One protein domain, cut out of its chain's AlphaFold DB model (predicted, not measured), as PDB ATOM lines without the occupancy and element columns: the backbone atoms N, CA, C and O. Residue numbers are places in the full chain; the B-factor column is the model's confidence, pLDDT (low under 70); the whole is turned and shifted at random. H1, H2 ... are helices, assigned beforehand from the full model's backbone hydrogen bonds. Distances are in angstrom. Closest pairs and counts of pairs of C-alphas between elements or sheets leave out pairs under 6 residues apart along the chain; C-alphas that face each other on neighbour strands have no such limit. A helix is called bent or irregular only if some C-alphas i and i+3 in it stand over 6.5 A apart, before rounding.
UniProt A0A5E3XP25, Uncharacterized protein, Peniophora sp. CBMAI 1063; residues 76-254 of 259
ATOM      1  N   HIS A  76       2.030 -49.303  -5.263       45.31
ATOM      2  CA  HIS A  76       1.100 -49.187  -6.394       45.31
ATOM      3  C   HIS A  76       0.467 -47.793  -6.519       45.31
ATOM      4  O   HIS A  76       0.380 -47.254  -7.622       45.31
ATOM      5  N   VAL A  77       0.117 -47.149  -5.400       45.28
ATOM      6  CA  VAL A  77      -0.411 -45.770  -5.413       45.28
ATOM      7  C   VAL A  77       0.662 -44.766  -5.866       45.28
ATOM      8  O   VAL A  77       0.361 -43.803  -6.571       45.28
ATOM      9  N   ARG A  78       1.939 -45.015  -5.535       43.84
ATOM     10  CA  ARG A  78       3.066 -44.172  -5.971       43.84
ATOM     11  C   ARG A  78       3.376 -44.319  -7.466       43.84
ATOM     12  O   ARG A  78       3.738 -43.331  -8.099       43.84
ATOM     13  N   GLN A  79       3.197 -45.513  -8.036       47.25
ATOM     14  CA  GLN A  79       3.351 -45.751  -9.478       47.25
ATOM     15  C   GLN A  79       2.243 -45.091 -10.310       47.25
ATOM     16  O   GLN A  79       2.552 -44.466 -11.322       47.25
ATOM     17  N   LEU A  80       0.985 -45.138  -9.856       49.91
ATOM     18  CA  LEU A  80      -0.141 -44.451 -10.506       49.91
ATOM     19  C   LEU A  80       0.026 -42.922 -10.531       49.91
ATOM     20  O   LEU A  80      -0.323 -42.280 -11.520       49.91
ATOM     21  N   GLY A  81       0.609 -42.337  -9.478       50.25
ATOM     22  CA  GLY A  81       0.923 -40.904  -9.437       50.25
ATOM     23  C   GLY A  81       1.979 -40.479 -10.465       50.25
ATOM     24  O   GLY A  81       1.851 -39.413 -11.066       50.25
ATOM     25  N   GLY A  82       2.987 -41.324 -10.714       56.75
ATOM     26  CA  GLY A  82       4.031 -41.063 -11.711       56.75
ATOM     27  C   GLY A  82       3.519 -41.153 -13.152       56.75
ATOM     28  O   GLY A  82       3.803 -40.281 -13.968       56.75
ATOM     29  N   THR A  83       2.699 -42.161 -13.466       61.00
ATOM     30  CA  THR A  83       2.124 -42.316 -14.813       61.00
ATOM     31  C   THR A  83       1.050 -41.272 -15.111       61.00
ATOM     32  O   THR A  83       1.008 -40.747 -16.220       61.00
ATOM     33  N   ALA A  84       0.214 -40.916 -14.129       61.25
ATOM     34  CA  ALA A  84      -0.806 -39.879 -14.297       61.25
ATOM     35  C   ALA A  84      -0.195 -38.487 -14.535       61.25
ATOM     36  O   ALA A  84      -0.709 -37.732 -15.364       61.25
ATOM     37  N   SER A  85       0.924 -38.168 -13.869       66.56
ATOM     38  CA  SER A  85       1.677 -36.932 -14.123       66.56
ATOM     39  C   SER A  85       2.217 -36.893 -15.555       66.56
ATOM     40  O   SER A  85       2.039 -35.896 -16.247       66.56
ATOM     41  N   ASN A  86       2.783 -38.001 -16.043       75.69
ATOM     42  CA  ASN A  86       3.325 -38.066 -17.404       75.69
ATOM     43  C   ASN A  86       2.231 -37.958 -18.479       75.69
ATOM     44  O   ASN A  86       2.426 -37.295 -19.494       75.69
ATOM     45  N   ILE A  87       1.068 -38.588 -18.262       74.81
ATOM     46  CA  ILE A  87      -0.075 -38.509 -19.189       74.81
ATOM     47  C   ILE A  87      -0.605 -37.076 -19.260       74.81
ATOM     48  O   ILE A  87      -0.876 -36.577 -20.350       74.81
ATOM     49  N   LYS A  88      -0.715 -36.395 -18.114       80.69
ATOM     50  CA  LYS A  88      -1.104 -34.985 -18.059       80.69
ATOM     51  C   LYS A  88      -0.165 -34.126 -18.897       80.69
ATOM     52  O   LYS A  88      -0.643 -33.354 -19.722       80.69
ATOM     53  N   ASP A  89       1.136 -34.214 -18.644       84.12
ATOM     54  CA  ASP A  89       2.101 -33.321 -19.281       84.12
ATOM     55  C   ASP A  89       2.150 -33.576 -20.792       84.12
ATOM     56  O   ASP A  89       2.158 -32.630 -21.574       84.12
ATOM     57  N   ALA A  90       2.037 -34.841 -21.210       80.88
ATOM     58  CA  ALA A  90       1.887 -35.211 -22.615       80.88
ATOM     59  C   ALA A  90       0.592 -34.665 -23.248       80.88
ATOM     60  O   ALA A  90       0.617 -34.213 -24.393       80.88
ATOM     61  N   MET A  91      -0.535 -34.684 -22.524       82.56
ATOM     62  CA  MET A  91      -1.804 -34.122 -23.003       82.56
ATOM     63  C   MET A  91      -1.754 -32.600 -23.109       82.56
ATOM     64  O   MET A  91      -2.161 -32.053 -24.131       82.56
ATOM     65  N   LEU A  92      -1.228 -31.912 -22.094       86.94
ATOM     66  CA  LEU A  92      -1.044 -30.462 -22.132       86.94
ATOM     67  C   LEU A  92      -0.111 -30.057 -23.270       86.94
ATOM     68  O   LEU A  92      -0.451 -29.153 -24.021       86.94
ATOM     69  N   LEU A  93       0.992 -30.784 -23.462       85.94
ATOM     70  CA  LEU A  93       1.901 -30.561 -24.582       85.94
ATOM     71  C   LEU A  93       1.195 -30.753 -25.931       85.94
ATOM     72  O   LEU A  93       1.374 -29.943 -26.835       85.94
ATOM     73  N   SER A  94       0.367 -31.796 -26.067       82.12
ATOM     74  CA  SER A  94      -0.403 -32.032 -27.295       82.12
ATOM     75  C   SER A  94      -1.429 -30.929 -27.561       82.12
ATOM     76  O   SER A  94      -1.576 -30.497 -28.700       82.12
ATOM     77  N   LEU A  95      -2.087 -30.422 -26.516       85.81
ATOM     78  CA  LEU A  95      -3.041 -29.319 -26.608       85.81
ATOM     79  C   LEU A  95      -2.345 -27.997 -26.937       85.81
ATOM     80  O   LEU A  95      -2.874 -27.228 -27.730       85.81
ATOM     81  N   ASP A  96      -1.159 -27.742 -26.386       87.94
ATOM     82  CA  ASP A  96      -0.365 -26.552 -26.701       87.94
ATOM     83  C   ASP A  96       0.148 -26.600 -28.150       87.94
ATOM     84  O   ASP A  96       0.046 -25.610 -28.877       87.94
ATOM     85  N   ALA A  97       0.621 -27.764 -28.609       84.94
ATOM     86  CA  ALA A  97       0.998 -27.976 -30.005       84.94
ATOM     87  C   ALA A  97      -0.202 -27.781 -30.948       84.94
ATOM     88  O   ALA A  97      -0.090 -27.096 -31.964       84.94
ATOM     89  N   PHE A  98      -1.368 -28.314 -30.576       81.38
ATOM     90  CA  PHE A  98      -2.598 -28.160 -31.347       81.38
ATOM     91  C   PHE A  98      -3.113 -26.709 -31.324       81.38
ATOM     92  O   PHE A  98      -3.632 -26.210 -32.317       81.38
ATOM     93  N   ALA A  99      -2.944 -25.981 -30.219       85.88
ATOM     94  CA  ALA A  99      -3.299 -24.566 -30.137       85.88
ATOM     95  C   ALA A  99      -2.397 -23.706 -31.035       85.88
ATOM     96  O   ALA A  99      -2.870 -22.720 -31.604       85.88
ATOM     97  N   ALA A 100      -1.122 -24.083 -31.177       85.62
ATOM     98  CA  ALA A 100      -0.188 -23.445 -32.095       85.62
ATOM     99  C   ALA A 100      -0.546 -23.724 -33.564       85.62
ATOM    100  O   ALA A 100      -0.533 -22.800 -34.375       85.62
ATOM    101  N   SER A 101      -0.932 -24.958 -33.912       81.19
ATOM    102  CA  SER A 101      -1.392 -25.281 -35.273       81.19
ATOM    103  C   SER A 101      -2.756 -24.658 -35.596       81.19
ATOM    104  O   SER A 101      -3.016 -24.278 -36.735       81.19
ATOM    105  N   ALA A 102      -3.617 -24.487 -34.592       83.00
ATOM    106  CA  ALA A 102      -4.931 -23.871 -34.733       83.00
ATOM    107  C   ALA A 102      -4.898 -22.334 -34.843       83.00
ATOM    108  O   ALA A 102      -5.961 -21.721 -34.934       83.00
ATOM    109  N   ASP A 103      -3.729 -21.680 -34.861       85.81
ATOM    110  CA  ASP A 103      -3.641 -20.213 -34.971       85.81
ATOM    111  C   ASP A 103      -4.224 -19.676 -36.294       85.81
ATOM    112  O   ASP A 103      -4.731 -18.556 -36.349       85.81
ATOM    113  N   ALA A 104      -4.255 -20.512 -37.337       83.44
ATOM    114  CA  ALA A 104      -4.935 -20.227 -38.602       83.44
ATOM    115  C   ALA A 104      -6.474 -20.342 -38.524       83.44
ATOM    116  O   ALA A 104      -7.177 -19.847 -39.403       83.44
ATOM    117  N   PHE A 105      -7.014 -20.954 -37.463       81.25
ATOM    118  CA  PHE A 105      -8.439 -21.235 -37.277       81.25
ATOM    119  C   PHE A 105      -8.911 -20.778 -35.885       81.25
ATOM    120  O   PHE A 105      -9.028 -21.592 -34.964       81.25
ATOM    121  N   PRO A 106      -9.259 -19.485 -35.709       84.31
ATOM    122  CA  PRO A 106      -9.586 -18.917 -34.399       84.31
ATOM    123  C   PRO A 106     -10.629 -19.694 -33.567       84.31
ATOM    124  O   PRO A 106     -10.412 -19.851 -32.364       84.31
ATOM    125  N   PRO A 107     -11.723 -20.242 -34.147       85.75
ATOM    126  CA  PRO A 107     -12.675 -21.056 -33.385       85.75
ATOM    127  C   PRO A 107     -12.049 -22.328 -32.804       85.75
ATOM    128  O   PRO A 107     -12.309 -22.680 -31.658       85.75
ATOM    129  N   LEU A 108     -11.184 -22.989 -33.577       87.56
ATOM    130  CA  LEU A 108     -10.499 -24.207 -33.160       87.56
ATOM    131  C   LEU A 108      -9.517 -23.914 -32.020       87.56
ATOM    132  O   LEU A 108      -9.500 -24.627 -31.020       87.56
ATOM    133  N   LYS A 109      -8.772 -22.808 -32.114       90.69
ATOM    134  CA  LYS A 109      -7.892 -22.343 -31.033       90.69
ATOM    135  C   LYS A 109      -8.662 -22.086 -29.736       90.69
ATOM    136  O   LYS A 109      -8.179 -22.436 -28.658       90.69
ATOM    137  N   SER A 110      -9.871 -21.529 -29.828       89.62
ATOM    138  CA  SER A 110     -10.733 -21.314 -28.660       89.62
ATOM    139  C   SER A 110     -11.114 -22.640 -27.994       89.62
ATOM    140  O   SER A 110     -10.866 -22.814 -26.804       89.62
ATOM    141  N   VAL A 111     -11.594 -23.622 -28.769       90.19
ATOM    142  CA  VAL A 111     -11.921 -24.972 -28.264       90.19
ATOM    143  C   VAL A 111     -10.732 -25.596 -27.539       90.19
ATOM    144  O   VAL A 111     -10.855 -26.074 -26.415       90.19
ATOM    145  N   VAL A 112      -9.560 -25.561 -28.163       90.62
ATOM    146  CA  VAL A 112      -8.357 -26.246 -27.671       90.62
ATOM    147  C   VAL A 112      -7.826 -25.588 -26.407       90.62
ATOM    148  O   VAL A 112      -7.492 -26.271 -25.440       90.62
ATOM    149  N   SER A 113      -7.812 -24.256 -26.375       89.00
ATOM    150  CA  SER A 113      -7.444 -23.512 -25.170       89.00
ATOM    151  C   SER A 113      -8.462 -23.710 -24.038       89.00
ATOM    152  O   SER A 113      -8.056 -23.861 -22.884       89.00
ATOM    153  N   GLY A 114      -9.757 -23.817 -24.357       88.62
ATOM    154  CA  GLY A 114     -10.812 -24.208 -23.422       88.62
ATOM    155  C   GLY A 114     -10.590 -25.604 -22.834       88.62
ATOM    156  O   GLY A 114     -10.598 -25.765 -21.615       88.62
ATOM    157  N   LEU A 115     -10.296 -26.607 -23.665       89.69
ATOM    158  CA  LEU A 115      -9.982 -27.968 -23.209       89.69
ATOM    159  C   LEU A 115      -8.737 -27.999 -22.309       89.69
ATOM    160  O   LEU A 115      -8.767 -28.612 -21.241       89.69
ATOM    161  N   ALA A 116      -7.666 -27.294 -22.686       89.38
ATOM    162  CA  ALA A 116      -6.451 -27.187 -21.875       89.38
ATOM    163  C   ALA A 116      -6.715 -26.518 -20.521       89.38
ATOM    164  O   ALA A 116      -6.162 -26.924 -19.494       89.38
ATOM    165  N   PHE A 117      -7.580 -25.503 -20.506       88.25
ATOM    166  CA  PHE A 117      -8.022 -24.857 -19.283       88.25
ATOM    167  C   PHE A 117      -8.791 -25.826 -18.378       88.25
ATOM    168  O   PHE A 117      -8.443 -25.963 -17.203       88.25
ATOM    169  N   LEU A 118      -9.780 -26.544 -18.916       86.00
ATOM    170  CA  LEU A 118     -10.567 -27.512 -18.150       86.00
ATOM    171  C   LEU A 118      -9.688 -28.635 -17.580       86.00
ATOM    172  O   LEU A 118      -9.845 -28.996 -16.416       86.00
ATOM    173  N   LEU A 119      -8.706 -29.125 -18.348       88.00
ATOM    174  CA  LEU A 119      -7.744 -30.138 -17.896       88.00
ATOM    175  C   LEU A 119      -6.955 -29.670 -16.663       88.00
ATOM    176  O   LEU A 119      -6.796 -30.410 -15.691       88.00
ATOM    177  N   LYS A 120      -6.496 -28.411 -16.675       86.75
ATOM    178  CA  LYS A 120      -5.802 -27.792 -15.535       86.75
ATOM    179  C   LYS A 120      -6.736 -27.647 -14.331       86.75
ATOM    180  O   LYS A 120      -6.311 -27.908 -13.207       86.75
ATOM    181  N   GLN A 121      -7.996 -27.269 -14.549       82.88
ATOM    182  CA  GLN A 121      -8.972 -27.098 -13.468       82.88
ATOM    183  C   GLN A 121      -9.430 -28.425 -12.854       82.88
ATOM    184  O   GLN A 121      -9.579 -28.502 -11.636       82.88
ATOM    185  N   ALA A 122      -9.597 -29.489 -13.643       80.94
ATOM    186  CA  ALA A 122     -10.057 -30.794 -13.154       80.94
ATOM    187  C   ALA A 122      -9.157 -31.344 -12.032       80.94
ATOM    188  O   ALA A 122      -9.641 -31.905 -11.048       80.94
ATOM    189  N   GLN A 123      -7.851 -31.087 -12.125       79.31
ATOM    190  CA  GLN A 123      -6.858 -31.487 -11.123       79.31
ATOM    191  C   GLN A 123      -6.885 -30.642  -9.851       79.31
ATOM    192  O   GLN A 123      -6.465 -31.097  -8.790       79.31
ATOM    193  N   LEU A 124      -7.342 -29.394  -9.955       77.81
ATOM    194  CA  LEU A 124      -7.503 -28.520  -8.798       77.81
ATOM    195  C   LEU A 124      -8.790 -28.846  -8.036       77.81
ATOM    196  O   LEU A 124      -8.826 -28.699  -6.814       77.81
ATOM    197  N   VAL A 125      -9.829 -29.277  -8.755       68.88
ATOM    198  CA  VAL A 125     -11.162 -29.551  -8.203       68.88
ATOM    199  C   VAL A 125     -11.244 -30.938  -7.566       68.88
ATOM    200  O   VAL A 125     -11.906 -31.092  -6.545       68.88
ATOM    201  N   SER A 126     -10.558 -31.943  -8.115       71.69
ATOM    202  CA  SER A 126     -10.656 -33.324  -7.639       71.69
ATOM    203  C   SER A 126      -9.306 -33.899  -7.223       71.69
ATOM    204  O   SER A 126      -8.266 -33.590  -7.794       71.69
ATOM    205  N   LYS A 127      -9.326 -34.779  -6.218       76.56
ATOM    206  CA  LYS A 127      -8.210 -35.690  -5.901       76.56
ATOM    207  C   LYS A 127      -8.480 -37.120  -6.373       76.56
ATOM    208  O   LYS A 127      -7.630 -37.989  -6.193       76.56
ATOM    209  N   ASN A 128      -9.665 -37.377  -6.934       79.62
ATOM    210  CA  ASN A 128     -10.028 -38.684  -7.456       79.62
ATOM    211  C   ASN A 128      -9.334 -38.897  -8.806       79.62
ATOM    212  O   ASN A 128      -9.722 -38.308  -9.814       79.62
ATOM    213  N   VAL A 129      -8.305 -39.744  -8.796       79.62
ATOM    214  CA  VAL A 129      -7.491 -40.073  -9.971       79.62
ATOM    215  C   VAL A 129      -8.332 -40.718 -11.073       79.62
ATOM    216  O   VAL A 129      -8.090 -40.441 -12.242       79.62
ATOM    217  N   GLU A 130      -9.333 -41.524 -10.717       80.19
ATOM    218  CA  GLU A 130     -10.197 -42.216 -11.678       80.19
ATOM    219  C   GLU A 130     -11.090 -41.228 -12.433       80.19
ATOM    220  O   GLU A 130     -11.065 -41.189 -13.658       80.19
ATOM    221  N   ALA A 131     -11.770 -40.331 -11.717       78.44
ATOM    222  CA  ALA A 131     -12.605 -39.303 -12.342       78.44
ATOM    223  C   ALA A 131     -11.781 -38.309 -13.188       78.44
ATOM    224  O   ALA A 131     -12.227 -37.851 -14.236       78.44
ATOM    225  N   ILE A 132     -10.554 -37.985 -12.759       79.88
ATOM    226  CA  ILE A 132      -9.619 -37.180 -13.562       79.88
ATOM    227  C   ILE A 132      -9.208 -37.935 -14.830       79.88
ATOM    228  O   ILE A 132      -9.097 -37.335 -15.898       79.88
ATOM    229  N   TYR A 133      -8.983 -39.243 -14.727       82.62
ATOM    230  CA  TYR A 133      -8.616 -40.075 -15.862       82.62
ATOM    231  C   TYR A 133      -9.750 -40.187 -16.887       82.62
ATOM    232  O   TYR A 133      -9.505 -39.988 -18.074       82.62
ATOM    233  N   GLU A 134     -10.989 -40.428 -16.455       83.75
ATOM    234  CA  GLU A 134     -12.162 -40.424 -17.342       83.75
ATOM    235  C   GLU A 134     -12.306 -39.083 -18.069       83.75
ATOM    236  O   GLU A 134     -12.488 -39.043 -19.289       83.75
ATOM    237  N   PHE A 135     -12.122 -37.978 -17.341       83.19
ATOM    238  CA  PHE A 135     -12.117 -36.638 -17.917       83.19
ATOM    239  C   PHE A 135     -11.021 -36.474 -18.984       83.19
ATOM    240  O   PHE A 135     -11.277 -35.966 -20.075       83.19
ATOM    241  N   HIS A 136      -9.803 -36.943 -18.701       84.31
ATOM    242  CA  HIS A 136      -8.684 -36.925 -19.645       84.31
ATOM    243  C   HIS A 136      -8.980 -37.731 -20.921       84.31
ATOM    244  O   HIS A 136      -8.720 -37.243 -22.022       84.31
ATOM    245  N   VAL A 137      -9.530 -38.943 -20.789       87.00
ATOM    246  CA  VAL A 137      -9.914 -39.790 -21.934       87.00
ATOM    247  C   VAL A 137     -10.933 -39.069 -22.811       87.00
ATOM    248  O   VAL A 137     -10.787 -39.038 -24.031       87.00
ATOM    249  N   LEU A 138     -11.919 -38.421 -22.196       87.19
ATOM    250  CA  LEU A 138     -12.963 -37.724 -22.931       87.19
ATOM    251  C   LEU A 138     -12.431 -36.489 -23.674       87.19
ATOM    252  O   LEU A 138     -12.779 -36.272 -24.835       87.19
ATOM    253  N   VAL A 139     -11.544 -35.709 -23.047       86.38
ATOM    254  CA  VAL A 139     -10.849 -34.592 -23.712       86.38
ATOM    255  C   VAL A 139     -10.029 -35.095 -24.900       86.38
ATOM    256  O   VAL A 139     -10.090 -34.508 -25.979       86.38
ATOM    257  N   TYR A 140      -9.306 -36.201 -24.731       85.81
ATOM    258  CA  TYR A 140      -8.531 -36.803 -25.811       85.81
ATOM    259  C   TYR A 140      -9.411 -37.241 -26.986       85.81
ATOM    260  O   TYR A 140      -9.083 -36.964 -28.140       85.81
ATOM    261  N   ASP A 141     -10.560 -37.858 -26.712       86.56
ATOM    262  CA  ASP A 141     -11.513 -38.240 -27.752       86.56
ATOM    263  C   ASP A 141     -12.074 -37.034 -28.514       86.56
ATOM    264  O   ASP A 141     -12.285 -37.125 -29.725       86.56
ATOM    265  N   ILE A 142     -12.288 -35.898 -27.844       86.38
ATOM    266  CA  ILE A 142     -12.686 -34.651 -28.510       86.38
ATOM    267  C   ILE A 142     -11.564 -34.161 -29.432       86.38
ATOM    268  O   ILE A 142     -11.828 -33.875 -30.599       86.38
ATOM    269  N   ILE A 143     -10.315 -34.116 -28.953       84.81
ATOM    270  CA  ILE A 143      -9.153 -33.702 -29.762       84.81
ATOM    271  C   ILE A 143      -9.012 -34.593 -30.996       84.81
ATOM    272  O   ILE A 143      -8.861 -34.092 -32.106       84.81
ATOM    273  N   ARG A 144      -9.129 -35.913 -30.825       85.19
ATOM    274  CA  ARG A 144      -9.027 -36.881 -31.924       85.19
ATOM    275  C   ARG A 144     -10.087 -36.656 -33.005       85.19
ATOM    276  O   ARG A 144      -9.817 -36.885 -34.176       85.19
ATOM    277  N   LYS A 145     -11.289 -36.210 -32.630       84.00
ATOM    278  CA  LYS A 145     -12.369 -35.873 -33.577       84.00
ATOM    279  C   LYS A 145     -12.200 -34.500 -34.228       84.00
ATOM    280  O   LYS A 145     -12.818 -34.248 -35.257       84.00
ATOM    281  N   LEU A 146     -11.426 -33.612 -33.608       80.19
ATOM    282  CA  LEU A 146     -11.124 -32.276 -34.119       80.19
ATOM    283  C   LEU A 146      -9.974 -32.270 -35.129       80.19
ATOM    284  O   LEU A 146      -9.707 -31.205 -35.680       80.19
ATOM    285  N   ASP A 147      -9.310 -33.410 -35.350       74.94
ATOM    286  CA  ASP A 147      -8.161 -33.529 -36.244       74.94
ATOM    287  C   ASP A 147      -8.471 -32.912 -37.624       74.94
ATOM    288  O   ASP A 147      -9.326 -33.427 -38.360       74.94
ATOM    289  N   PRO A 148      -7.833 -31.777 -37.969       61.84
ATOM    290  CA  PRO A 148      -8.058 -31.082 -39.220       61.84
ATOM    291  C   PRO A 148      -7.272 -31.792 -40.323       61.84
ATOM    292  O   PRO A 148      -6.367 -31.226 -40.922       61.84
ATOM    293  N   ALA A 149      -7.628 -33.039 -40.634       60.66
ATOM    294  CA  ALA A 149      -7.028 -33.778 -41.747       60.66
ATOM    295  C   ALA A 149      -7.346 -33.155 -43.127       60.66
ATOM    296  O   ALA A 149      -6.924 -33.670 -44.158       60.66
ATOM    297  N   SER A 150      -8.118 -32.067 -43.167       62.06
ATOM    298  CA  SER A 150      -8.467 -31.335 -44.375       62.06
ATOM    299  C   SER A 150      -8.197 -29.848 -44.171       62.06
ATOM    300  O   SER A 150      -8.735 -29.244 -43.242       62.06
ATOM    301  N   ASP A 151      -7.406 -29.270 -45.078       64.62
ATOM    302  CA  ASP A 151      -7.048 -27.846 -45.104       64.62
ATOM    303  C   ASP A 151      -8.276 -26.916 -45.208       64.62
ATOM    304  O   ASP A 151      -8.199 -25.731 -44.882       64.62
ATOM    305  N   GLU A 152      -9.441 -27.449 -45.597       78.06
ATOM    306  CA  GLU A 152     -10.690 -26.700 -45.726       78.06
ATOM    307  C   GLU A 152     -11.813 -27.295 -44.864       78.06
ATOM    308  O   GLU A 152     -12.600 -28.157 -45.269       78.06
ATOM    309  N   LEU A 153     -11.952 -26.771 -43.643       78.81
ATOM    310  CA  LEU A 153     -13.115 -27.048 -42.803       78.81
ATOM    311  C   LEU A 153     -14.389 -26.516 -43.466       78.81
ATOM    312  O   LEU A 153     -14.550 -25.309 -43.657       78.81
ATOM    313  N   SER A 154     -15.345 -27.407 -43.736       84.06
ATOM    314  CA  SER A 154     -16.641 -26.986 -44.280       84.06
ATOM    315  C   SER A 154     -17.374 -26.003 -43.351       84.06
ATOM    316  O   SER A 154     -17.278 -26.160 -42.133       84.06
ATOM    317  N   PRO A 155     -18.175 -25.053 -43.874       86.50
ATOM    318  CA  PRO A 155     -18.838 -24.025 -43.059       86.50
ATOM    319  C   PRO A 155     -19.676 -24.584 -41.901       86.50
ATOM    320  O   PRO A 155     -19.667 -24.043 -40.800       86.50
ATOM    321  N   SER A 156     -20.354 -25.714 -42.119       83.50
ATOM    322  CA  SER A 156     -21.117 -26.393 -41.066       83.50
ATOM    323  C   SER A 156     -20.215 -26.994 -39.979       83.50
ATOM    324  O   SER A 156     -20.542 -26.883 -38.800       83.50
ATOM    325  N   ALA A 157     -19.046 -27.537 -40.339       84.62
ATOM    326  CA  ALA A 157     -18.058 -27.993 -39.360       84.62
ATOM    327  C   ALA A 157     -17.496 -26.816 -38.547       84.62
ATOM    328  O   ALA A 157     -17.394 -26.905 -37.328       84.62
ATOM    329  N   GLN A 158     -17.219 -25.675 -39.192       88.62
ATOM    330  CA  GLN A 158     -16.800 -24.457 -38.488       88.62
ATOM    331  C   GLN A 158     -17.868 -23.974 -37.499       88.62
ATOM    332  O   GLN A 158     -17.536 -23.584 -36.381       88.62
ATOM    333  N   GLN A 159     -19.147 -24.026 -37.883       88.69
ATOM    334  CA  GLN A 159     -20.250 -23.671 -36.992       88.69
ATOM    335  C   GLN A 159     -20.354 -24.637 -35.804       88.69
ATOM    336  O   GLN A 159     -20.518 -24.186 -34.675       88.69
ATOM    337  N   ALA A 160     -20.206 -25.945 -36.031       86.81
ATOM    338  CA  ALA A 160     -20.192 -26.936 -34.957       86.81
ATOM    339  C   ALA A 160     -19.026 -26.707 -33.978       86.81
ATOM    340  O   ALA A 160     -19.219 -26.791 -32.769       86.81
ATOM    341  N   ILE A 161     -17.839 -26.352 -34.487       88.69
ATOM    342  CA  ILE A 161     -16.668 -25.999 -33.670       88.69
ATOM    343  C   ILE A 161     -16.918 -24.720 -32.856       88.69
ATOM    344  O   ILE A 161     -16.506 -24.647 -31.704       88.69
ATOM    345  N   ARG A 162     -17.604 -23.714 -33.417       89.19
ATOM    346  CA  ARG A 162     -17.965 -22.488 -32.679       89.19
ATOM    347  C   ARG A 162     -18.908 -22.775 -31.516       89.19
ATOM    348  O   ARG A 162     -18.622 -22.342 -30.409       89.19
ATOM    349  N   ILE A 163     -19.965 -23.549 -31.759       89.06
ATOM    350  CA  ILE A 163     -20.913 -23.959 -30.711       89.06
ATOM    351  C   ILE A 163     -20.174 -24.739 -29.617       89.06
ATOM    352  O   ILE A 163     -20.305 -24.429 -28.439       89.06
ATOM    353  N   LEU A 164     -19.303 -25.677 -30.010       86.69
ATOM    354  CA  LEU A 164     -18.445 -26.405 -29.076       86.69
ATOM    355  C   LEU A 164     -17.565 -25.458 -28.239       86.69
ATOM    356  O   LEU A 164     -17.401 -25.679 -27.043       86.69
ATOM    357  N   ALA A 165     -17.001 -24.406 -28.838       89.38
ATOM    358  CA  ALA A 165     -16.187 -23.428 -28.117       89.38
ATOM    359  C   ALA A 165     -17.000 -22.663 -27.063       89.38
ATOM    360  O   ALA A 165     -16.537 -22.506 -25.936       89.38
ATOM    361  N   GLU A 166     -18.203 -22.214 -27.423       90.31
ATOM    362  CA  GLU A 166     -19.118 -21.497 -26.527       90.31
ATOM    363  C   GLU A 166     -19.549 -22.382 -25.347       90.31
ATOM    364  O   GLU A 166     -19.486 -21.955 -24.191       90.31
ATOM    365  N   ASP A 167     -19.898 -23.642 -25.624       88.94
ATOM    366  CA  ASP A 167     -20.272 -24.623 -24.605       88.94
ATOM    367  C   ASP A 167     -19.110 -24.911 -23.638       88.94
ATOM    368  O   ASP A 167     -19.300 -24.972 -22.419       88.94
ATOM    369  N   LEU A 168     -17.883 -25.050 -24.156       86.56
ATOM    370  CA  LEU A 168     -16.682 -25.244 -23.338       86.56
ATOM    371  C   LEU A 168     -16.337 -24.008 -22.504       86.56
ATOM    372  O   LEU A 168     -15.893 -24.147 -21.364       86.56
ATOM    373  N   GLU A 169     -16.543 -22.804 -23.039       89.44
ATOM    374  CA  GLU A 169     -16.349 -21.562 -22.293       89.44
ATOM    375  C   GLU A 169     -17.347 -21.459 -21.130       89.44
ATOM    376  O   GLU A 169     -16.958 -21.135 -20.002       89.44
ATOM    377  N   ALA A 170     -18.621 -21.781 -21.375       87.31
ATOM    378  CA  ALA A 170     -19.647 -21.836 -20.338       87.31
ATOM    379  C   ALA A 170     -19.293 -22.870 -19.255       87.31
ATOM    380  O   ALA A 170     -19.312 -22.554 -18.062       87.31
ATOM    381  N   LEU A 171     -18.864 -24.068 -19.665       86.12
ATOM    382  CA  LEU A 171     -18.409 -25.121 -18.755       86.12
ATOM    383  C   LEU A 171     -17.190 -24.683 -17.923       86.12
ATOM    384  O   LEU A 171     -17.105 -24.964 -16.726       86.12
ATOM    385  N   GLY A 172     -16.257 -23.953 -18.538       83.50
ATOM    386  CA  GLY A 172     -15.077 -23.403 -17.875       83.50
ATOM    387  C   GLY A 172     -15.427 -22.369 -16.807       83.50
ATOM    388  O   GLY A 172     -14.868 -22.409 -15.709       83.50
ATOM    389  N   LYS A 173     -16.387 -21.479 -17.088       85.88
ATOM    390  CA  LYS A 173     -16.897 -20.503 -16.109       85.88
ATOM    391  C   LYS A 173     -17.525 -21.201 -14.904       85.88
ATOM    392  O   LYS A 173     -17.212 -20.839 -13.768       85.88
ATOM    393  N   ASP A 174     -18.324 -22.241 -15.135       83.12
ATOM    394  CA  ASP A 174     -18.909 -23.055 -14.065       83.12
ATOM    395  C   ASP A 174     -17.819 -23.693 -13.184       83.12
ATOM    396  O   ASP A 174     -17.896 -23.625 -11.953       83.12
ATOM    397  N   MET A 175     -16.748 -24.232 -13.783       79.69
ATOM    398  CA  MET A 175     -15.611 -24.786 -13.034       79.69
ATOM    399  C   MET A 175     -14.867 -23.744 -12.190       79.69
ATOM    400  O   MET A 175     -14.531 -24.021 -11.035       79.69
ATOM    401  N   VAL A 176     -14.639 -22.537 -12.715       81.31
ATOM    402  CA  VAL A 176     -13.995 -21.444 -11.962       81.31
ATOM    403  C   VAL A 176     -14.842 -21.012 -10.774       81.31
ATOM    404  O   VAL A 176     -14.323 -20.872  -9.663       81.31
ATOM    405  N   ASN A 177     -16.146 -20.841 -10.992       78.56
ATOM    406  CA  ASN A 177     -17.082 -20.445  -9.943       78.56
ATOM    407  C   ASN A 177     -17.066 -21.452  -8.786       78.56
ATOM    408  O   ASN A 177     -17.072 -21.070  -7.615       78.56
ATOM    409  N   MET A 178     -16.949 -22.747  -9.087       68.62
ATOM    410  CA  MET A 178     -16.780 -23.771  -8.057       68.62
ATOM    411  C   MET A 178     -15.435 -23.686  -7.330       68.62
ATOM    412  O   MET A 178     -15.404 -23.799  -6.101       68.62
ATOM    413  N   ALA A 179     -14.334 -23.478  -8.058       67.88
ATOM    414  CA  ALA A 179     -12.994 -23.390  -7.478       67.88
ATOM    415  C   ALA A 179     -12.842 -22.191  -6.517       67.88
ATOM    416  O   ALA A 179     -12.111 -22.276  -5.526       67.88
ATOM    417  N   GLY A 180     -13.567 -21.092  -6.760       67.44
ATOM    418  CA  GLY A 180     -13.555 -19.895  -5.911       67.44
ATOM    419  C   GLY A 180     -14.229 -20.063  -4.540       67.44
ATOM    420  O   GLY A 180     -13.888 -19.362  -3.589       67.44
ATOM    421  N   HIS A 181     -15.143 -21.022  -4.383       60.66
ATOM    422  CA  HIS A 181     -16.115 -21.044  -3.285       60.66
ATOM    423  C   HIS A 181     -15.684 -21.756  -1.983       60.66
ATOM    424  O   HIS A 181     -16.537 -22.376  -1.364       60.66
ATOM    425  N   ASN A 182     -14.416 -21.744  -1.535       55.56
ATOM    426  CA  ASN A 182     -13.956 -21.934  -0.122       55.56
ATOM    427  C   ASN A 182     -12.723 -22.843   0.025       55.56
ATOM    428  O   ASN A 182     -12.780 -24.053  -0.202       55.56
ATOM    429  N   LYS A 183     -11.641 -22.276   0.574       56.41
ATOM    430  CA  LYS A 183     -10.406 -22.985   0.958       56.41
ATOM    431  C   LYS A 183     -10.525 -23.811   2.256       56.41
ATOM    432  O   LYS A 183      -9.629 -24.602   2.522       56.41
ATOM    433  N   LEU A 184     -11.608 -23.682   3.036       44.94
ATOM    434  CA  LEU A 184     -11.750 -24.315   4.364       44.94
ATOM    435  C   LEU A 184     -12.695 -25.535   4.428       44.94
ATOM    436  O   LEU A 184     -12.640 -26.286   5.392       44.94
ATOM    437  N   LEU A 185     -13.482 -25.825   3.384       53.50
ATOM    438  CA  LEU A 185     -14.325 -27.042   3.306       53.50
ATOM    439  C   LEU A 185     -13.612 -28.250   2.662       53.50
ATOM    440  O   LEU A 185     -14.227 -29.293   2.454       53.50
ATOM    441  N   ARG A 186     -12.314 -28.113   2.354       56.34
ATOM    442  CA  ARG A 186     -11.482 -28.950   1.459       56.34
ATOM    443  C   ARG A 186     -11.500 -30.471   1.678       56.34
ATOM    444  O   ARG A 186     -11.037 -31.183   0.794       56.34
ATOM    445  N   PHE A 187     -11.980 -30.971   2.814       43.41
ATOM    446  CA  PHE A 187     -11.977 -32.406   3.121       43.41
ATOM    447  C   PHE A 187     -13.358 -33.062   2.969       43.41
ATOM    448  O   PHE A 187     -13.461 -34.104   2.334       43.41
ATOM    449  N   ILE A 188     -14.434 -32.414   3.435       50.75
ATOM    450  CA  ILE A 188     -15.827 -32.879   3.230       50.75
ATOM    451  C   ILE A 188     -16.270 -32.629   1.774       50.75
ATOM    452  O   ILE A 188     -17.123 -33.326   1.231       50.75
ATOM    453  N   ARG A 189     -15.635 -31.660   1.100       53.09
ATOM    454  CA  ARG A 189     -15.865 -31.357  -0.315       53.09
ATOM    455  C   ARG A 189     -15.268 -32.374  -1.277       53.09
ATOM    456  O   ARG A 189     -15.887 -32.617  -2.296       53.09
ATOM    457  N   ALA A 190     -14.163 -33.040  -0.934       51.81
ATOM    458  CA  ALA A 190     -13.483 -33.960  -1.853       51.81
ATOM    459  C   ALA A 190     -14.389 -35.098  -2.371       51.81
ATOM    460  O   ALA A 190     -14.197 -35.574  -3.486       51.81
ATOM    461  N   GLN A 191     -15.397 -35.505  -1.590       53.06
ATOM    462  CA  GLN A 191     -16.379 -36.515  -1.992       53.06
ATOM    463  C   GLN A 191     -17.498 -35.919  -2.869       53.06
ATOM    464  O   GLN A 191     -17.818 -36.471  -3.919       53.06
ATOM    465  N   ARG A 192     -18.012 -34.734  -2.510       61.28
ATOM    466  CA  ARG A 192     -19.020 -33.978  -3.286       61.28
ATOM    467  C   ARG A 192     -18.465 -33.407  -4.599       61.28
ATOM    468  O   ARG A 192     -19.199 -33.195  -5.555       61.28
ATOM    469  N   ASP A 193     -17.162 -33.161  -4.643       61.56
ATOM    470  CA  ASP A 193     -16.437 -32.693  -5.820       61.56
ATOM    471  C   ASP A 193     -16.247 -33.831  -6.839       61.56
ATOM    472  O   ASP A 193     -16.122 -33.556  -8.029       61.56
ATOM    473  N   SER A 194     -16.320 -35.102  -6.411       69.06
ATOM    474  CA  SER A 194     -16.355 -36.243  -7.339       69.06
ATOM    475  C   SER A 194     -17.691 -36.345  -8.083       69.06
ATOM    476  O   SER A 194     -17.680 -36.481  -9.302       69.06
ATOM    477  N   GLU A 195     -18.825 -36.168  -7.391       76.25
ATOM    478  CA  GLU A 195     -20.161 -36.119  -8.011       76.25
ATOM    479  C   GLU A 195     -20.252 -34.961  -9.005       76.25
ATOM    480  O   GLU A 195     -20.710 -35.120 -10.133       76.25
ATOM    481  N   LYS A 196     -19.724 -33.796  -8.621       75.00
ATOM    482  CA  LYS A 196     -19.679 -32.641  -9.516       75.00
ATOM    483  C   LYS A 196     -18.792 -32.896 -10.722       75.00
ATOM    484  O   LYS A 196     -19.224 -32.611 -11.830       75.00
ATOM    485  N   LEU A 197     -17.584 -33.439 -10.548       79.06
ATOM    486  CA  LEU A 197     -16.712 -33.775 -11.679       79.06
ATOM    487  C   LEU A 197     -17.371 -34.807 -12.609       79.06
ATOM    488  O   LEU A 197     -17.230 -34.697 -13.827       79.06
ATOM    489  N   GLN A 198     -18.145 -35.752 -12.072       82.94
ATOM    490  CA  GLN A 198     -18.974 -36.647 -12.881       82.94
ATOM    491  C   GLN A 198     -20.056 -35.883 -13.649       82.94
ATOM    492  O   GLN A 198     -20.248 -36.142 -14.832       82.94
ATOM    493  N   ASP A 199     -20.725 -34.906 -13.037       85.50
ATOM    494  CA  ASP A 199     -21.687 -34.054 -13.745       85.50
ATOM    495  C   ASP A 199     -21.019 -33.215 -14.848       85.50
ATOM    496  O   ASP A 199     -21.583 -33.081 -15.935       85.50
ATOM    497  N   PHE A 200     -19.794 -32.718 -14.632       83.06
ATOM    498  CA  PHE A 200     -18.991 -32.080 -15.687       83.06
ATOM    499  C   PHE A 200     -18.660 -33.052 -16.807       83.06
ATOM    500  O   PHE A 200     -18.783 -32.696 -17.975       83.06
ATOM    501  N   THR A 201     -18.279 -34.278 -16.459       84.88
ATOM    502  CA  THR A 201     -17.965 -35.327 -17.431       84.88
ATOM    503  C   THR A 201     -19.198 -35.659 -18.269       84.88
ATOM    504  O   THR A 201     -19.107 -35.657 -19.491       84.88
ATOM    505  N   LYS A 202     -20.377 -35.800 -17.648       89.94
ATOM    506  CA  LYS A 202     -21.659 -35.992 -18.348       89.94
ATOM    507  C   LYS A 202     -22.000 -34.823 -19.267       89.94
ATOM    508  O   LYS A 202     -22.418 -35.040 -20.399       89.94
ATOM    509  N   ARG A 203     -21.832 -33.577 -18.808       87.38
ATOM    510  CA  ARG A 203     -22.068 -32.387 -19.646       87.38
ATOM    511  C   ARG A 203     -21.109 -32.346 -20.831       87.38
ATOM    512  O   ARG A 203     -21.539 -32.104 -21.953       87.38
ATOM    513  N   LEU A 204     -19.830 -32.627 -20.604       86.69
ATOM    514  CA  LEU A 204     -18.827 -32.665 -21.661       86.69
ATOM    515  C   LEU A 204     -19.096 -33.809 -22.655       86.69
ATOM    516  O   LEU A 204     -18.934 -33.628 -23.860       86.69
ATOM    517  N   GLU A 205     -19.592 -34.953 -22.182       90.06
ATOM    518  CA  GLU A 205     -20.062 -36.056 -23.022       90.06
ATOM    519  C   GLU A 205     -21.279 -35.659 -23.866       90.06
ATOM    520  O   GLU A 205     -21.310 -35.936 -25.064       90.06
ATOM    521  N   GLN A 206     -22.251 -34.952 -23.282       91.56
ATOM    522  CA  GLN A 206     -23.407 -34.415 -24.004       91.56
ATOM    523  C   GLN A 206     -22.983 -33.430 -25.098       91.56
ATOM    524  O   GLN A 206     -23.455 -33.545 -26.231       91.56
ATOM    525  N   ILE A 207     -22.061 -32.517 -24.784       88.50
ATOM    526  CA  ILE A 207     -21.475 -31.568 -25.738       88.50
ATOM    527  C   ILE A 207     -20.759 -32.330 -26.867       88.50
ATOM    528  O   ILE A 207     -21.014 -32.090 -28.047       88.50
ATOM    529  N   ASN A 208     -19.924 -33.320 -26.533       89.06
ATOM    530  CA  ASN A 208     -19.227 -34.161 -27.512       89.06
ATOM    531  C   ASN A 208     -20.206 -34.959 -28.397       89.06
ATOM    532  O   ASN A 208     -20.008 -35.081 -29.610       89.06
ATOM    533  N   ALA A 209     -21.286 -35.490 -27.820       90.31
ATOM    534  CA  ALA A 209     -22.325 -36.207 -28.549       90.31
ATOM    535  C   ALA A 209     -23.098 -35.274 -29.493       90.31
ATOM    536  O   ALA A 209     -23.338 -35.638 -30.645       90.31
ATOM    537  N   ALA A 210     -23.448 -34.067 -29.043       88.38
ATOM    538  CA  ALA A 210     -24.089 -33.048 -29.869       88.38
ATOM    539  C   ALA A 210     -23.188 -32.625 -31.039       88.38
ATOM    540  O   ALA A 210     -23.633 -32.620 -32.189       88.38
ATOM    541  N   PHE A 211     -21.903 -32.379 -30.769       89.38
ATOM    542  CA  PHE A 211     -20.896 -32.093 -31.789       89.38
ATOM    543  C   PHE A 211     -20.787 -33.228 -32.820       89.38
ATOM    544  O   PHE A 211     -20.886 -32.991 -34.023       89.38
ATOM    545  N   THR A 212     -20.667 -34.475 -32.354       89.62
ATOM    546  CA  THR A 212     -20.555 -35.657 -33.226       89.62
ATOM    547  C   THR A 212     -21.791 -35.815 -34.115       89.62
ATOM    548  O   THR A 212     -21.660 -36.058 -35.313       89.62
ATOM    549  N   ARG A 213     -22.997 -35.630 -33.560       91.25
ATOM    550  CA  ARG A 213     -24.248 -35.674 -34.334       91.25
ATOM    551  C   ARG A 213     -24.299 -34.578 -35.392       91.25
ATOM    552  O   ARG A 213     -24.663 -34.864 -36.525       91.25
ATOM    553  N   SER A 214     -23.910 -33.352 -35.045       88.06
ATOM    554  CA  SER A 214     -23.867 -32.229 -35.992       88.06
ATOM    555  C   SER A 214     -22.918 -32.514 -37.162       88.06
ATOM    556  O   SER A 214     -23.282 -32.338 -38.326       88.06
ATOM    557  N   MET A 215     -21.731 -33.053 -36.868       87.75
ATOM    558  CA  MET A 215     -20.768 -33.474 -37.887       87.75
ATOM    559  C   MET A 215     -21.308 -34.601 -38.780       87.75
ATOM    560  O   MET A 215     -21.117 -34.546 -39.996       87.75
ATOM    561  N   LEU A 216     -22.012 -35.584 -38.208       88.75
ATOM    562  CA  LEU A 216     -22.608 -36.693 -38.960       88.75
ATOM    563  C   LEU A 216     -23.732 -36.214 -39.890       88.75
ATOM    564  O   LEU A 216     -23.703 -36.510 -41.078       88.75
ATOM    565  N   ILE A 217     -24.653 -35.389 -39.384       90.56
ATOM    566  CA  ILE A 217     -25.728 -34.789 -40.190       90.56
ATOM    567  C   ILE A 217     -25.131 -33.986 -41.353       90.56
ATOM    568  O   ILE A 217     -25.599 -34.077 -42.486       90.56
ATOM    569  N   ASN A 218     -24.060 -33.226 -41.113       85.75
ATOM    570  CA  ASN A 218     -23.377 -32.495 -42.177       85.75
ATOM    571  C   ASN A 218     -22.790 -33.442 -43.243       85.75
ATOM    572  O   ASN A 218     -22.948 -33.191 -44.438       85.75
ATOM    573  N   ALA A 219     -22.162 -34.551 -42.843       86.19
ATOM    574  CA  ALA A 219     -21.667 -35.557 -43.782       86.19
ATOM    575  C   ALA A 219     -22.807 -36.183 -44.612       86.19
ATOM    576  O   ALA A 219     -22.705 -36.247 -45.841       86.19
ATOM    577  N   ASP A 220     -23.923 -36.535 -43.976       88.94
ATOM    578  CA  ASP A 220     -25.110 -37.088 -44.639       88.94
ATOM    579  C   ASP A 220     -25.726 -36.091 -45.633       88.94
ATOM    580  O   ASP A 220     -26.087 -36.438 -46.759       88.94
ATOM    581  N   THR A 221     -25.777 -34.802 -45.288       88.06
ATOM    582  CA  THR A 221     -26.290 -33.778 -46.217       88.06
ATOM    583  C   THR A 221     -25.394 -33.585 -47.443       88.06
ATOM    584  O   THR A 221     -25.885 -33.267 -48.525       88.06
ATOM    585  N   LYS A 222     -24.075 -33.779 -47.321       85.81
ATOM    586  CA  LYS A 222     -23.161 -33.713 -48.471       85.81
ATOM    587  C   LYS A 222     -23.287 -34.943 -49.357       85.81
ATOM    588  O   LYS A 222     -23.351 -34.796 -50.574       85.81
ATOM    589  N   THR A 223     -23.346 -36.135 -48.768       89.38
ATOM    590  CA  THR A 223     -23.497 -37.381 -49.533       89.38
ATOM    591  C   THR A 223     -24.832 -37.422 -50.269       89.38
ATOM    592  O   THR A 223     -24.849 -37.752 -51.451       89.38
ATOM    593  N   THR A 224     -25.925 -36.979 -49.642       92.69
ATOM    594  CA  THR A 224     -27.236 -36.868 -50.305       92.69
ATOM    595  C   THR A 224     -27.225 -35.862 -51.455       92.69
ATOM    596  O   THR A 224     -27.735 -36.175 -52.526       92.69
ATOM    597  N   LYS A 225     -26.577 -34.697 -51.304       91.88
ATOM    598  CA  LYS A 225     -26.394 -33.739 -52.412       91.88
ATOM    599  C   LYS A 225     -25.574 -34.324 -53.561       91.88
ATOM    600  O   LYS A 225     -25.939 -34.142 -54.716       91.88
ATOM    601  N   ILE A 226     -24.486 -35.031 -53.259       92.69
ATOM    602  CA  ILE A 226     -23.663 -35.693 -54.280       92.69
ATOM    603  C   ILE A 226     -24.486 -36.752 -55.016       92.69
ATOM    604  O   ILE A 226     -24.470 -36.785 -56.243       92.69
ATOM    605  N   LEU A 227     -25.239 -37.580 -54.290       93.06
ATOM    606  CA  LEU A 227     -26.117 -38.586 -54.888       93.06
ATOM    607  C   LEU A 227     -27.183 -37.941 -55.779       93.06
ATOM    608  O   LEU A 227     -27.339 -38.374 -56.917       93.06
ATOM    609  N   ALA A 228     -27.820 -36.861 -55.319       94.12
ATOM    610  CA  ALA A 228     -28.802 -36.110 -56.098       94.12
ATOM    611  C   ALA A 228     -28.208 -35.495 -57.380       94.12
ATOM    612  O   ALA A 228     -28.894 -35.409 -58.392       94.12
ATOM    613  N   CYS A 229     -26.929 -35.098 -57.378       93.06
ATOM    614  CA  CYS A 229     -26.241 -34.625 -58.585       93.06
ATOM    615  C   CYS A 229     -25.845 -35.762 -59.544       93.06
ATOM    616  O   CYS A 229     -25.766 -35.551 -60.751       93.06
ATOM    617  N   VAL A 230     -25.556 -36.958 -59.022       96.00
ATOM    618  CA  VAL A 230     -25.109 -38.117 -59.816       96.00
ATOM    619  C   VAL A 230     -26.289 -38.896 -60.408       96.00
ATOM    620  O   VAL A 230     -26.134 -39.554 -61.435       96.00
ATOM    621  N   GLU A 231     -27.464 -38.831 -59.789       95.62
ATOM    622  CA  GLU A 231     -28.658 -39.558 -60.223       95.62
ATOM    623  C   GLU A 231     -29.131 -39.185 -61.647       95.62
ATOM    624  O   GLU A 231     -29.273 -40.105 -62.457       95.62
ATOM    625  N   PRO A 232     -29.235 -37.897 -62.041       95.38
ATOM    626  CA  PRO A 232     -29.560 -37.523 -63.420       95.38
ATOM    627  C   PRO A 232     -28.518 -38.019 -64.429       95.38
ATOM    628  O   PRO A 232     -28.861 -38.536 -65.490       95.38
ATOM    629  N   LEU A 233     -27.231 -37.944 -64.071       95.25
ATOM    630  CA  LEU A 233     -26.146 -38.416 -64.932       95.25
ATOM    631  C   LEU A 233     -26.230 -39.931 -65.166       95.25
ATOM    632  O   LEU A 233     -25.965 -40.411 -66.268       95.25
ATOM    633  N   ARG A 234     -26.616 -40.701 -64.141       94.94
ATOM    634  CA  ARG A 234     -26.866 -42.142 -64.285       94.94
ATOM    635  C   ARG A 234     -28.039 -42.404 -65.218       94.94
ATOM    636  O   ARG A 234     -27.936 -43.296 -66.060       94.94
ATOM    637  N   GLU A 235     -29.121 -41.641 -65.096       96.50
ATOM    638  CA  GLU A 235     -30.280 -41.776 -65.978       96.50
ATOM    639  C   GLU A 235     -29.909 -41.504 -67.444       96.50
ATOM    640  O   GLU A 235     -30.256 -42.295 -68.324       96.50
ATOM    641  N   ASP A 236     -29.117 -40.465 -67.708       96.88
ATOM    642  CA  ASP A 236     -28.650 -40.128 -69.055       96.88
ATOM    643  C   ASP A 236     -27.729 -41.202 -69.649       96.88
ATOM    644  O   ASP A 236     -27.891 -41.590 -70.810       96.88
ATOM    645  N   ILE A 237     -26.808 -41.760 -68.856       96.62
ATOM    646  CA  ILE A 237     -25.956 -42.883 -69.285       96.62
ATOM    647  C   ILE A 237     -26.811 -44.114 -69.617       96.62
ATOM    648  O   ILE A 237     -26.571 -44.791 -70.623       96.62
ATOM    649  N   HIS A 238     -27.835 -44.401 -68.808       96.31
ATOM    650  CA  HIS A 238     -28.763 -45.495 -69.079       96.31
ATOM    651  C   HIS A 238     -29.563 -45.262 -70.365       96.31
ATOM    652  O   HIS A 238     -29.659 -46.180 -71.182       96.31
ATOM    653  N   ARG A 239     -30.066 -44.043 -70.592       96.88
ATOM    654  CA  ARG A 239     -30.762 -43.652 -71.830       96.88
ATOM    655  C   ARG A 239     -29.857 -43.767 -73.060       96.88
ATOM    656  O   ARG A 239     -30.270 -44.294 -74.088       96.88
ATOM    657  N   LEU A 240     -28.598 -43.344 -72.969       97.12
ATOM    658  CA  LEU A 240     -27.650 -43.455 -74.081       97.12
ATOM    659  C   LEU A 240     -27.313 -44.921 -74.405       97.12
ATOM    660  O   LEU A 240     -27.222 -45.310 -75.572       97.12
ATOM    661  N   SER A 241     -27.171 -45.754 -73.373       96.81
ATOM    662  CA  SER A 241     -26.925 -47.192 -73.515       96.81
ATOM    663  C   SER A 241     -28.091 -47.914 -74.200       96.81
ATOM    664  O   SER A 241     -27.871 -48.733 -75.099       96.81
ATOM    665  N   THR A 242     -29.340 -47.585 -73.846       96.94
ATOM    666  CA  THR A 242     -30.524 -48.178 -74.490       96.94
ATOM    667  C   THR A 242     -30.661 -47.748 -75.948       96.94
ATOM    668  O   THR A 242     -30.936 -48.599 -76.797       96.94
ATOM    669  N   LEU A 243     -30.385 -46.478 -76.266       97.56
ATOM    670  CA  LEU A 243     -30.357 -45.981 -77.647       97.56
ATOM    671  C   LEU A 243     -29.270 -46.659 -78.488       97.56
ATOM    672  O   LEU A 243     -29.508 -47.061 -79.622       97.56
ATOM    673  N   THR A 244     -28.080 -46.849 -77.925       97.38
ATOM    674  CA  THR A 244     -26.979 -47.505 -78.643       97.38
ATOM    675  C   THR A 244     -27.322 -48.964 -78.964       97.38
ATOM    676  O   THR A 244     -27.058 -49.443 -80.068       97.38
ATOM    677  N   ARG A 245     -27.973 -49.674 -78.032       96.62
ATOM    678  CA  ARG A 245     -28.446 -51.048 -78.258       96.62
ATOM    679  C   ARG A 245     -29.545 -51.121 -79.316       96.62
ATOM    680  O   ARG A 245     -29.492 -52.011 -80.160       96.62
ATOM    681  N   SER A 246     -30.519 -50.210 -79.296       97.06
ATOM    682  CA  SER A 246     -31.600 -50.219 -80.289       97.06
ATOM    683  C   SER A 246     -31.069 -49.958 -81.700       97.06
ATOM    684  O   SER A 246     -31.451 -50.665 -82.630       97.06
ATOM    685  N   LEU A 247     -30.114 -49.035 -81.850       96.56
ATOM    686  CA  LEU A 247     -29.432 -48.776 -83.120       96.56
ATOM    687  C   LEU A 247     -28.613 -49.979 -83.609       96.56
ATOM    688  O   LEU A 247     -28.637 -50.303 -84.795       96.56
ATOM    689  N   ALA A 248     -27.915 -50.684 -82.716       96.12
ATOM    690  CA  ALA A 248     -27.187 -51.895 -83.093       96.12
ATOM    691  C   ALA A 248     -28.130 -52.994 -83.624       96.12
ATOM    692  O   ALA A 248     -27.817 -53.654 -84.616       96.12
ATOM    693  N   VAL A 249     -29.306 -53.156 -83.006       95.81
ATOM    694  CA  VAL A 249     -30.328 -54.124 -83.440       95.81
ATOM    695  C   VAL A 249     -30.927 -53.744 -84.799       95.81
ATOM    696  O   VAL A 249     -31.075 -54.612 -85.663       95.81
ATOM    697  N   THR A 250     -31.240 -52.466 -85.034       95.12
ATOM    698  CA  THR A 250     -31.791 -52.020 -86.328       95.12
ATOM    699  C   THR A 250     -30.775 -52.162 -87.462       95.12
ATOM    700  O   THR A 250     -31.133 -52.612 -88.553       95.12
ATOM    701  N   LEU A 251     -29.498 -51.867 -87.201       94.00
ATOM    702  CA  LEU A 251     -28.414 -52.068 -88.166       94.00
ATOM    703  C   LEU A 251     -28.191 -53.552 -88.491       94.00
ATOM    704  O   LEU A 251     -27.999 -53.897 -89.658       94.00
ATOM    705  N   ALA A 252     -28.254 -54.434 -87.491       93.56
ATOM    706  CA  ALA A 252     -28.144 -55.875 -87.704       93.56
ATOM    707  C   ALA A 252     -29.304 -56.419 -88.557       93.56
ATOM    708  O   ALA A 252     -29.066 -57.194 -89.482       93.56
ATOM    709  N   SER A 253     -30.536 -55.964 -88.307       92.25
ATOM    710  CA  SER A 253     -31.726 -56.386 -89.062       92.25
ATOM    711  C   SER A 253     -31.662 -55.986 -90.546       92.25
ATOM    712  O   SER A 253     -31.973 -56.790 -91.426       92.25
ATOM    713  N   ASN A 254     -31.163 -54.784 -90.857       90.12
ATOM    714  CA  ASN A 254     -31.027 -54.318 -92.244       90.12
ATOM    715  C   ASN A 254     -29.968 -55.082 -93.059       90.12
ATOM    716  O   ASN A 254     -30.049 -55.111 -94.286       90.12
TER     717      ASN A 254
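What this domain is: This is residues 76 to 254 of the 259 residues of an uncharacterized protein of Peniophora sp. CBMAI 1063 (UniProt A0A5E3XP25). Five helical rods lie side by side in an up-and-down bundle, each running against the one before: H1, H2, H3, H4 and H5a; beyond it residues 220 to 254 stick out as a long arm. The printed part has 179 residues with five named helices, H1 to H5 in that order along the chain, which hold 158 of them; the class is all helix, and the whole is extended, with a radius of gyration of the C-alphas of 25.8 A and spans of 102 by 34 by 31 A.

How they stand to each other: Start at H1, residues 76 to 104, irregular, with C-alphas 101 and 104 7.0 A apart. Its residues 92 to 103 touch H2, residues 106 to 125, in a hairpin; the closest C-alphas, of Ala 102 and Lys 109, are 5.0 A apart. H2, the hub, touches H3, residues 129 to 145, and H4, residues 155 to 180. H5, residues 189 to 254, one helix by its hydrogen bonds, is bent, C-alphas 229 and 232 being 6.5 A apart; its arms H5a, to 229, and H5b, from 232, stand at a shallow tilt of 30 degrees. Every O i to N i+4 pair is within hydrogen-bond range in H3, H4 and H5b, against 23 of 25 in H1, 14 of 16 in H2 and 35 of 37 in H5a.

Where its parts are: Find C-alpha 76, where H1 begins, at (1.100, -49.187, -6.394); H5a runs 59.3 A from its first to its last C-alpha, and H5b ends at C-alpha 254 at (-31.027, -54.318, -92.244).

The domain as a whole: The printed part has no cut; pLDDT is under 70 in 32 residues.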